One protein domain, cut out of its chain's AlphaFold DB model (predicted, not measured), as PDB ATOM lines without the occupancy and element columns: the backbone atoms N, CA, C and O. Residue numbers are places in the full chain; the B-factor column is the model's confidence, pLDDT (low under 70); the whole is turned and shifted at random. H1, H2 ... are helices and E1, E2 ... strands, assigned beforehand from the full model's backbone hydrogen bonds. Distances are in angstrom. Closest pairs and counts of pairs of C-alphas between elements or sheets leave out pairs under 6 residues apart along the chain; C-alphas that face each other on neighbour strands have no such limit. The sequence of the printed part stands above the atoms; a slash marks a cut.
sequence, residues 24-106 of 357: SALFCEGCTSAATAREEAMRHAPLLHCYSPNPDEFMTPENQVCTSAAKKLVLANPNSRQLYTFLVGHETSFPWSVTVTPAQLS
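What this domain is: This is residues 24 to 106 of the 357 residues of an uncharacterized protein of Alishewanella sp. 32-51-5 (UniProt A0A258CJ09). A strongly twisted sheet of four strands, E1, E4, E5 and E6, has the helix H1 packed on one face, and a thin arm, the hairpin of E2 and E3 with its loop of residues 52 to 64, lengthens the domain at one end. The printed part has 83 residues, with one named helix and six named strands in the order E1 H1 E2 E3 E4 E5 E6. The larger sheet is mixed, in the order E1 E4 E5 E6. The class is mixed, helices and strands, with under half of the residues, 39 of 83, in named elements. The whole is loose, with a radius of gyration of the C-alphas of 15.8 A and spans of 54 by 22 by 16 A.

How they stand to each other: E1, residues 24 to 27, is an edge strand and the parallel neighbour of E4, residues 71 to 76, with N 26 and O 74 2.9 A apart. E4, E5, residues 83 to 90, and E6, residues 98 to 102, form a meander, each strand the antiparallel neighbour of the one before; N 73 and O 86 are 2.8 A apart, and N 87 and O 101 2.8 A. H1, residues 34 to 43, is on this sheet, making two layers, a helix on one face of a sheet; its closest C-alphas to E5 are Ala 37 and Tyr 84, 6.5 A, and to E6 Met 42 and Val 98, 6.4 A. In H1, 5 of 6 O i to N i+4 pairs are within hydrogen-bond range. E2, residues 49 to 51, and E3, residues 65 to 67, form an antiparallel hairpin, with N 51 and O 65 2.9 A apart. E2 is apart from E4, E5 and E6.

Where its parts are: E1 begins at C-alpha 24, (133.313, 139.033, 180.173), and spans 10.5 A. H1 spans 14.7 A, E4 15.9 A and E5 22.3 A. E2 spans 6.8 A and E3 6.7 A. E6, 13.5 A, ends at C-alpha 102, (127.881, 142.990, 167.230).

The domain as a whole: The C-alphas farthest apart, those of Asp 56 and Ser 80, are 53.8 A apart. The printed part has no cut. The link from E2 to E3 is long, 13 residues. No printed residue is under 70 in pLDDT.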
ATOM      1  N   SER A  24     132.135 138.370 179.612       91.19
ATOM      2  CA  SER A  24     133.313 139.033 180.173       91.19
ATOM      3  C   SER A  24     133.295 140.504 179.788       91.19
ATOM      4  O   SER A  24     132.910 140.829 178.664       91.19
ATOM      5  N   ALA A  25     133.750 141.386 180.675       94.88
ATOM      6  CA  ALA A  25     133.939 142.795 180.358       94.88
ATOM      7  C   ALA A  25     135.359 143.250 180.687       94.88
ATOM      8  O   ALA A  25     135.929 142.824 181.690       94.88
ATOM      9  N   LEU A  26     135.911 144.116 179.843       95.25
ATOM     10  CA  LEU A  26     137.266 144.647 179.959       95.25
ATOM     11  C   LEU A  26     137.249 146.157 179.737       95.25
ATOM     12  O   LEU A  26     136.528 146.655 178.863       95.25
ATOM     13  N   PHE A  27     138.076 146.882 180.481       95.06
ATOM     14  CA  PHE A  27     138.389 148.258 180.122       95.06
ATOM     15  C   PHE A  27     139.162 148.293 178.803       95.06
ATOM     16  O   PHE A  27     139.954 147.405 178.502       95.06
ATOM     17  N   CYS A  28     138.916 149.315 177.991       93.94
ATOM     18  CA  CYS A  28     139.603 149.531 176.729       93.94
ATOM     19  C   CYS A  28     139.673 151.022 176.395       93.94
ATOM     20  O   CYS A  28     138.830 151.566 175.681       93.94
ATOM     21  N   GLU A  29     140.717 151.692 176.878       91.69
ATOM     22  CA  GLU A  29     140.974 153.103 176.553       91.69
ATOM     23  C   GLU A  29     141.168 153.350 175.051       91.69
ATOM     24  O   GLU A  29     140.748 154.385 174.536       91.69
ATOM     25  N   GLY A  30     141.760 152.383 174.339       91.38
ATOM     26  CA  GLY A  30     141.982 152.455 172.892       91.38
ATOM     27  C   GLY A  30     140.726 152.239 172.039       91.38
ATOM     28  O   GLY A  30     140.751 152.530 170.847       91.38
ATOM     29  N   CYS A  31     139.626 151.761 172.627       94.06
ATOM     30  CA  CYS A  31     138.376 151.496 171.919       94.06
ATOM     31  C   CYS A  31     137.591 152.799 171.738       94.06
ATOM     32  O   CYS A  31     136.651 153.083 172.480       94.06
ATOM     33  N   THR A  32     138.004 153.634 170.788       94.56
ATOM     34  CA  THR A  32     137.378 154.938 170.493       94.56
ATOM     35  C   THR A  32     136.342 154.866 169.370       94.56
ATOM     36  O   THR A  32     135.623 155.833 169.127       94.56
ATOM     37  N   SER A  33     136.246 153.725 168.685       95.69
ATOM     38  CA  SER A  33     135.303 153.473 167.595       95.69
ATOM     39  C   SER A  33     134.893 151.999 167.542       95.69
ATOM     40  O   SER A  33     135.586 151.128 168.066       95.69
ATOM     41  N   ALA A  34     133.799 151.686 166.840       94.31
ATOM     42  CA  ALA A  34     133.374 150.297 166.648       94.31
ATOM     43  C   ALA A  34     134.425 149.447 165.909       94.31
ATOM     44  O   ALA A  34     134.528 148.251 166.168       94.31
ATOM     45  N   ALA A  35     135.214 150.057 165.017       96.00
ATOM     46  CA  ALA A  35     136.286 149.380 164.289       96.00
ATOM     47  C   ALA A  35     137.442 148.986 165.223       96.00
ATOM     48  O   ALA A  35     137.789 147.811 165.299       96.00
ATOM     49  N   THR A  36     137.960 149.936 166.008       95.50
ATOM     50  CA  THR A  36     139.040 149.673 166.982       95.50
ATOM     51  C   THR A  36     138.597 148.699 168.075       95.50
ATOM     52  O   THR A  36     139.343 147.800 168.452       95.50
ATOM     53  N   ALA A  37     137.346 148.803 168.531       96.12
ATOM     54  CA  ALA A  37     136.782 147.857 169.486       96.12
ATOM     55  C   ALA A  37     136.624 146.445 168.900       96.12
ATOM     56  O   ALA A  37     136.822 145.459 169.604       96.12
ATOM     57  N   ARG A  38     136.294 146.323 167.609       96.56
ATOM     58  CA  ARG A  38     136.211 145.026 166.925       96.56
ATOM     59  C   ARG A  38     137.585 144.365 166.811       96.56
ATOM     60  O   ARG A  38     137.683 143.165 167.049       96.56
ATOM     61  N   GLU A  39     138.622 145.129 166.473       94.88
ATOM     62  CA  GLU A  39     140.007 144.637 166.427       94.88
ATOM     63  C   GLU A  39     140.486 144.156 167.797       94.88
ATOM     64  O   GLU A  39     141.082 143.084 167.900       94.88
ATOM     65  N   GLU A  40     140.181 144.906 168.859       94.44
ATOM     66  CA  GLU A  40     140.485 144.478 170.224       94.44
ATOM     67  C   GLU A  40     139.715 143.198 170.578       94.44
ATOM     68  O   GLU A  40     140.303 142.238 171.066       94.44
ATOM     69  N   ALA A  41     138.420 143.118 170.252       95.38
ATOM     70  CA  ALA A  41     137.604 141.938 170.532       95.38
ATOM     71  C   ALA A  41     138.147 140.653 169.882       95.38
ATOM     72  O   ALA A  41     138.058 139.589 170.495       95.38
ATOM     73  N   MET A  42     138.749 140.743 168.689       94.44
ATOM     74  CA  MET A  42     139.385 139.594 168.024       94.44
ATOM     75  C   MET A  42     140.536 139.000 168.845       94.44
ATOM     76  O   MET A  42     140.707 137.783 168.859       94.44
ATOM     77  N   ARG A  43     141.303 139.833 169.561       92.69
ATOM     78  CA  ARG A  43     142.437 139.389 170.398       92.69
ATOM     79  C   ARG A  43     141.995 138.608 171.629       92.69
ATOM     80  O   ARG A  43     142.776 137.855 172.196       92.69
ATOM     81  N   HIS A  44     140.734 138.773 172.018       91.50
ATOM     82  CA  HIS A  44     140.127 138.105 173.163       91.50
ATOM     83  C   HIS A  44     139.271 136.911 172.746       91.50
ATOM     84  O   HIS A  44     138.387 136.519 173.507       91.50
ATOM     85  N   ALA A  45     139.489 136.327 171.566       91.19
ATOM     86  CA  ALA A  45     138.772 135.127 171.156       91.19
ATOM     87  C   ALA A  45     138.951 133.980 172.173       91.19
ATOM     88  O   ALA A  45     140.027 133.827 172.757       91.19
ATOM     89  N   PRO A  46     137.889 133.207 172.464       91.19
ATOM     90  CA  PRO A  46     138.018 132.005 173.279       91.19
ATOM     91  C   PRO A  46     138.981 131.011 172.620       91.19
ATOM     92  O   PRO A  46     139.084 130.967 171.400       91.19
ATOM     93  N   LEU A  47     139.678 130.199 173.418       89.25
ATOM     94  CA  LEU A  47     140.575 129.181 172.873       89.25
ATOM     95  C   LEU A  47     139.799 128.205 171.977       89.25
ATOM     96  O   LEU A  47     138.659 127.826 172.269       89.25
ATOM     97  N   LEU A  48     140.433 127.812 170.878       89.38
ATOM     98  CA  LEU A  48     139.920 126.794 169.978       89.38
ATOM     99  C   LEU A  48     140.359 125.419 170.493       89.38
ATOM    100  O   LEU A  48     141.553 125.162 170.646       89.38
ATOM    101  N   HIS A  49     139.400 124.538 170.768       89.00
ATOM    102  CA  HIS A  49     139.673 123.164 171.179       89.00
ATOM    103  C   HIS A  49     139.471 122.232 169.992       89.00
ATOM    104  O   HIS A  49     138.343 122.060 169.525       89.00
ATOM    105  N   CYS A  50     140.567 121.643 169.524       88.81
ATOM    106  CA  CYS A  50     140.582 120.696 168.418       88.81
ATOM    107  C   CYS A  50     140.807 119.276 168.931       88.81
ATOM    108  O   CYS A  50     141.629 119.054 169.823       88.81
ATOM    109  N   TYR A  51     140.073 118.323 168.372       88.38
ATOM    110  CA  TYR A  51     140.243 116.901 168.642       88.38
ATOM    111  C   TYR A  51     140.071 116.098 167.352       88.38
ATOM    112  O   TYR A  51     139.363 116.523 166.437       88.38
ATOM    113  N   SER A  52     140.705 114.927 167.283       87.69
ATOM    114  CA  SER A  52     140.411 113.955 166.230       87.69
ATOM    115  C   SER A  52     139.149 113.171 166.608       87.69
ATOM    116  O   SER A  52     139.078 112.662 167.732       87.69
ATOM    117  N   PRO A  53     138.163 113.023 165.707       84.69
ATOM    118  CA  PRO A  53     137.051 112.093 165.898       84.69
ATOM    119  C   PRO A  53     137.523 110.641 166.033       84.69
ATOM    120  O   PRO A  53     136.842 109.840 166.672       84.69
ATOM    121  N   ASN A  54     138.674 110.310 165.434       88.81
ATOM    122  CA  ASN A  54     139.315 109.006 165.538       88.81
ATOM    123  C   ASN A  54     140.568 109.104 166.437       88.81
ATOM    124  O   ASN A  54     141.567 109.688 166.010       88.81
ATOM    125  N   PRO A  55     140.549 108.550 167.663       80.56
ATOM    126  CA  PRO A  55     141.678 108.643 168.588       80.56
ATOM    127  C   PRO A  55     142.939 107.908 168.103       80.56
ATOM    128  O   PRO A  55     144.021 108.197 168.609       80.56
ATOM    129  N   ASP A  56     142.813 107.004 167.124       87.00
ATOM    130  CA  ASP A  56     143.926 106.217 166.576       87.00
ATOM    131  C   ASP A  56     144.628 106.899 165.383       87.00
ATOM    132  O   ASP A  56     145.648 106.409 164.892       87.00
ATOM    133  N   GLU A  57     144.109 108.035 164.905       86.06
ATOM    134  CA  GLU A  57     144.699 108.810 163.810       86.06
ATOM    135  C   GLU A  57     145.450 110.044 164.317       86.06
ATOM    136  O   GLU A  57     145.013 110.750 165.229       86.06
ATOM    137  N   PHE A  58     146.577 110.354 163.671       84.19
ATOM    138  CA  PHE A  58     147.255 111.630 163.881       84.19
ATOM    139  C   PHE A  58     146.364 112.785 163.407       84.19
ATOM    140  O   PHE A  58     145.783 112.727 162.323       84.19
ATOM    141  N   MET A  59     146.288 113.851 164.208       85.56
ATOM    142  CA  MET A  59     145.535 115.057 163.857       85.56
ATOM    143  C   MET A  59     146.181 115.780 162.668       85.56
ATOM    144  O   MET A  59     147.353 116.154 162.718       85.56
ATOM    145  N   THR A  60     145.389 116.026 161.632       85.50
ATOM    146  CA  THR A  60     145.685 116.872 160.477       85.50
ATOM    147  C   THR A  60     144.611 117.959 160.350       85.50
ATOM    148  O   THR A  60     143.520 117.833 160.916       85.50
ATOM    149  N   PRO A  61     144.870 119.048 159.602       80.50
ATOM    150  CA  PRO A  61     143.861 120.074 159.354       80.50
ATOM    151  C   PRO A  61     142.568 119.541 158.726       80.50
ATOM    152  O   PRO A  61     141.512 120.127 158.952       80.50
ATOM    153  N   GLU A  62     142.639 118.451 157.955       81.62
ATOM    154  CA  GLU A  62     141.479 117.863 157.281       81.62
ATOM    155  C   GLU A  62     140.648 116.933 158.176       81.62
ATOM    156  O   GLU A  62     139.452 116.784 157.926       81.62
ATOM    157  N   ASN A  63     141.250 116.304 159.195       84.94
ATOM    158  CA  ASN A  63     140.562 115.332 160.058       84.94
ATOM    159  C   ASN A  63     140.251 115.852 161.472       84.94
ATOM    160  O   ASN A  63     139.523 115.192 162.215       84.94
ATOM    161  N   GLN A  64     140.752 117.031 161.851       87.44
ATOM    162  CA  GLN A  64     140.465 117.618 163.156       87.44
ATOM    163  C   GLN A  64     139.099 118.313 163.193       87.44
ATOM    164  O   GLN A  64     138.714 119.057 162.289       87.44
ATOM    165  N   VAL A  65     138.385 118.129 164.299       86.94
ATOM    166  CA  VAL A  65     137.174 118.878 164.626       86.94
ATOM    167  C   VAL A  65     137.529 119.897 165.689       86.94
ATOM    168  O   VAL A  65     137.915 119.543 166.802       86.94
ATOM    169  N   CYS A  66     137.382 121.171 165.348       88.00
ATOM    170  CA  CYS A  66     137.636 122.269 166.262       88.00
ATOM    171  C   CYS A  66     136.331 122.936 166.687       88.00
ATOM    172  O   CYS A  66     135.460 123.222 165.866       88.00
ATOM    173  N   THR A  67     136.203 123.205 167.983       83.94
ATOM    174  CA  THR A  67     135.053 123.909 168.550       83.94
ATOM    175  C   THR A  67     135.514 124.961 169.543       83.94
ATOM    176  O   THR A  67     136.553 124.831 170.190       83.94
ATOM    177  N   SER A  68     134.733 126.028 169.663       86.12
ATOM    178  CA  SER A  68     134.935 127.036 170.691       86.12
ATOM    179  C   SER A  68     133.585 127.573 171.141       86.12
ATOM    180  O   SER A  68     132.700 127.833 170.322       86.12
ATOM    181  N   ALA A  69     133.407 127.720 172.452       87.06
ATOM    182  CA  ALA A  69     132.200 128.310 173.002       87.06
ATOM    183  C   ALA A  69     132.260 129.827 172.800       87.06
ATOM    184  O   ALA A  69     133.037 130.518 173.462       87.06
ATOM    185  N   ALA A  70     131.438 130.345 171.881       89.19
ATOM    186  CA  ALA A  70     131.341 131.780 171.664       89.19
ATOM    187  C   ALA A  70     130.968 132.490 172.974       89.19
ATOM    188  O   ALA A  70     130.049 132.074 173.687       89.19
ATOM    189  N   LYS A  71     131.680 133.572 173.283       92.94
ATOM    190  CA  LYS A  71     131.490 134.346 174.511       92.94
ATOM    191  C   LYS A  71     131.039 135.760 174.193       92.94
ATOM    192  O   LYS A  71     131.409 136.327 173.162       92.94
ATOM    193  N   LYS A  72     130.261 136.348 175.095       94.38
ATOM    194  CA  LYS A  72     129.895 137.759 175.000       94.38
ATOM    195  C   LYS A  72     131.004 138.591 175.638       94.38
ATOM    196  O   LYS A  72     131.334 138.401 176.805       94.38
ATOM    197  N   LEU A  73     131.573 139.516 174.878       95.50
ATOM    198  CA  LEU A  73     132.613 140.426 175.332       95.50
ATOM    199  C   LEU A  73     132.091 141.861 175.334       95.50
ATOM    200  O   LEU A  73     131.593 142.342 174.316       95.50
ATOM    201  N   VAL A  74     132.239 142.541 176.466       96.44
ATOM    202  CA  VAL A  74     131.968 143.974 176.614       96.44
ATOM    203  C   VAL A  74     133.299 144.710 176.725       96.44
ATOM    204  O   VAL A  74     134.103 144.429 177.607       96.44
ATOM    205  N   LEU A  75     133.533 145.667 175.836       96.56
ATOM    206  CA  LEU A  75     134.681 146.563 175.874       96.56
ATOM    207  C   LEU A  75     134.198 147.943 176.308       96.56
ATOM    208  O   LEU A  75     133.395 148.581 175.622       96.56
ATOM    209  N   ALA A  76     134.674 148.376 177.467       95.94
ATOM    210  CA  ALA A  76     134.280 149.614 178.111       95.94
ATOM    211  C   ALA A  76     135.378 150.662 177.953       95.94
ATOM    212  O   ALA A  76     136.460 150.513 178.518       95.94
ATOM    213  N   ASN A  77     135.116 151.740 177.214       95.06
ATOM    214  CA  ASN A  77     136.031 152.873 177.186       95.06
ATOM    215  C   ASN A  77     135.766 153.760 178.414       95.06
ATOM    216  O   ASN A  77     134.704 154.389 178.476       95.06
ATOM    217  N   PRO A  78     136.701 153.837 179.381       92.56
ATOM    218  CA  PRO A  78     136.466 154.598 180.603       92.56
ATOM    219  C   PRO A  78     136.380 156.111 180.351       92.56
ATOM    220  O   PRO A  78     135.647 156.801 181.054       92.56
ATOM    221  N   ASN A  79     137.056 156.622 179.317       91.06
ATOM    222  CA  ASN A  79     137.131 158.055 179.021       91.06
ATOM    223  C   ASN A  79     135.886 158.556 178.278       91.06
ATOM    224  O   ASN A  79     135.322 159.589 178.624       91.06
ATOM    225  N   SER A  80     135.441 157.830 177.246       93.69
ATOM    226  CA  SER A  80     134.269 158.222 176.446       93.69
ATOM    227  C   SER A  80     132.946 157.676 176.986       93.69
ATOM    228  O   SER A  80     131.886 158.021 176.461       93.69
ATOM    229  N   ARG A  81     132.994 156.797 177.998       94.44
ATOM    230  CA  ARG A  81     131.843 156.055 178.549       94.44
ATOM    231  C   ARG A  81     131.107 155.211 177.497       94.44
ATOM    232  O   ARG A  81     129.939 154.857 177.661       94.44
ATOM    233  N   GLN A  82     131.773 154.886 176.389       95.12
ATOM    234  CA  GLN A  82     131.212 154.028 175.351       95.12
ATOM    235  C   GLN A  82     131.390 152.554 175.715       95.12
ATOM    236  O   GLN A  82     132.450 152.129 176.171       95.12
ATOM    237  N   LEU A  83     130.340 151.771 175.464       96.50
ATOM    238  CA  LEU A  83     130.337 150.320 175.606       96.50
ATOM    239  C   LEU A  83     130.187 149.694 174.223       96.50
ATOM    240  O   LEU A  83     129.188 149.934 173.543       96.50
ATOM    241  N   TYR A  84     131.147 148.864 173.841       96.81
ATOM    242  CA  TYR A  84     131.093 148.047 172.636       96.81
ATOM    243  C   TYR A  84     130.874 146.600 173.046       96.81
ATOM    244  O   TYR A  84     131.591 146.086 173.897       96.81
ATOM    245  N   THR A  85     129.864 145.942 172.485       97.00
ATOM    246  CA  THR A  85     129.532 144.565 172.859       97.00
ATOM    247  C   THR A  85     129.568 143.675 171.636       97.00
ATOM    248  O   THR A  85     128.986 143.995 170.598       97.00
ATOM    249  N   PHE A  86     130.251 142.546 171.768       97.12
ATOM    250  CA  PHE A  86     130.439 141.589 170.695       97.12
ATOM    251  C   PHE A  86     130.187 140.168 171.186       97.12
ATOM    252  O   PHE A  86     130.453 139.839 172.339       97.12
ATOM    253  N   LEU A  87     129.695 139.318 170.295       95.31
ATOM    254  CA  LEU A  87     129.837 137.877 170.419       95.31
ATOM    255  C   LEU A  87     131.129 137.495 169.692       95.31
ATOM    256  O   LEU A  87     131.287 137.820 168.514       95.31
ATOM    257  N   VAL A  88     132.054 136.869 170.416       95.12
ATOM    258  CA  VAL A  88     133.382 136.500 169.922       95.12
ATOM    259  C   VAL A  88     133.515 134.985 169.947       95.12
ATOM    260  O   VAL A  88     133.266 134.357 170.978       95.12
ATOM    261  N   GLY A  89     133.919 134.403 168.826       93.69
ATOM    262  CA  GLY A  89     134.109 132.966 168.685       93.69
ATOM    263  C   GLY A  89     134.954 132.632 167.465       93.69
ATOM    264  O   GLY A  89     135.713 133.464 166.978       93.69
ATOM    265  N   HIS A  90     134.795 131.413 166.970       92.94
ATOM    266  CA  HIS A  90     135.458 130.920 165.769       92.94
ATOM    267  C   HIS A  90     134.417 130.448 164.755       92.94
ATOM    268  O   HIS A  90     133.312 130.051 165.133       92.94
ATOM    269  N   GLU A  91     134.755 130.504 163.471       89.25
ATOM    270  CA  GLU A  91     134.002 129.797 162.432       89.25
ATOM    271  C   GLU A  91     133.999 128.290 162.717       89.25
ATOM    272  O   GLU A  91     134.902 127.765 163.365       89.25
ATOM    273  N   THR A  92     132.979 127.578 162.239       83.06
ATOM    274  CA  THR A  92     132.844 126.127 162.451       83.06
ATOM    275  C   THR A  92     133.663 125.293 161.463       83.06
ATOM    276  O   THR A  92     133.862 124.101 161.686       83.06
ATOM    277  N   SER A  93     134.150 125.901 160.382       83.75
ATOM    278  CA  SER A  93     134.934 125.257 159.326       83.75
ATOM    279  C   SER A  93     136.362 125.789 159.279       83.75
ATOM    280  O   SER A  93     136.588 126.963 159.568       83.75
ATOM    281  N   PHE A  94     137.306 124.947 158.845       83.12
ATOM    282  CA  PHE A  94     138.681 125.351 158.538       83.12
ATOM    283  C   PHE A  94     138.690 126.618 157.651       83.12
ATOM    284  O   PHE A  94     137.936 126.658 156.674       83.12
ATOM    285  N   PRO A  95     139.510 127.646 157.956       88.25
ATOM    286  CA  PRO A  95     140.607 127.680 158.936       88.25
ATOM    287  C   PRO A  95     140.202 128.096 160.369       88.25
ATOM    288  O   PRO A  95     141.066 128.477 161.155       88.25
ATOM    289  N   TRP A  96     138.911 128.034 160.722       89.12
ATOM    290  CA  TRP A  96     138.352 128.439 162.024       89.12
ATOM    291  C   TRP A  96     138.718 129.876 162.398       89.12
ATOM    292  O   TRP A  96     139.136 130.167 163.523       89.12
ATOM    293  N   SER A  97     138.569 130.787 161.434       92.00
ATOM    294  CA  SER A  97     138.850 132.209 161.624       92.00
ATOM    295  C   SER A  97     138.072 132.769 162.813       92.00
ATOM    296  O   SER A  97     136.945 132.351 163.094       92.00
ATOM    297  N   VAL A  98     138.652 133.745 163.509       94.06
ATOM    298  CA  VAL A  98     137.953 134.436 164.596       94.06
ATOM    299  C   VAL A  98     136.764 135.207 164.028       94.06
ATOM    300  O   VAL A  98     136.905 136.022 163.114       94.06
ATOM    301  N   THR A  99     135.592 134.997 164.618       93.56
ATOM    302  CA  THR A  99     134.374 135.739 164.308       93.56
ATOM    303  C   THR A  99     134.061 136.721 165.423       93.56
ATOM    304  O   THR A  99     134.128 136.409 166.612       93.56
ATOM    305  N   VAL A 100     133.704 137.938 165.021       95.75
ATOM    306  CA  VAL A 100     133.243 138.992 165.925       95.75
ATOM    307  C   VAL A 100     131.954 139.548 165.350       95.75
ATOM    308  O   VAL A 100     131.950 140.139 164.269       95.75
ATOM    309  N   THR A 101     130.839 139.379 166.044       94.94
ATOM    310  CA  THR A 101     129.547 139.931 165.614       94.94
ATOM    311  C   THR A 101     129.032 140.907 166.662       94.94
ATOM    312  O   THR A 101     129.122 140.593 167.849       94.94
ATOM    313  N   PRO A 102     128.500 142.081 166.274       95.12
ATOM    314  CA  PRO A 102     127.881 142.990 167.230       95.12
ATOM    315  C   PRO A 102     126.820 142.269 168.059       95.12
ATOM    316  O   PRO A 102     126.016 141.502 167.530       95.12
ATOM    317  N   ALA A 103     126.825 142.521 169.357       93.81
ATOM    318  CA  ALA A 103     125.831 142.018 170.286       93.81
ATOM    319  C   ALA A 103     125.251 143.188 171.082       93.81
ATOM    320  O   ALA A 103     125.825 144.275 171.131       93.81
ATOM    321  N   GLN A 104     124.091 142.965 171.691       89.94
ATOM    322  CA  GLN A 104     123.410 143.974 172.494       89.94
ATOM    323  C   GLN A 104     123.433 143.591 173.974       89.94
ATOM    324  O   GLN A 104     123.412 142.407 174.343       89.94
ATOM    325  N   LEU A 105     123.484 144.623 174.808       90.38
ATOM    326  CA  LEU A 105     123.226 144.545 176.240       90.38
ATOM    327  C   LEU A 105     121.767 144.920 176.492       90.38
ATOM    328  O   LEU A 105     121.209 145.741 175.762       90.38
ATOM    329  N   SER A 106     121.157 144.352 177.532       91.88
ATOM    330  CA  SER A 106     119.914 144.926 178.051       91.88
ATOM    331  C   SER A 106     120.178 146.332 178.604       91.88
ATOM    332  O   SER A 106     121.316 146.669 178.945       91.88
TER     333      SER A 106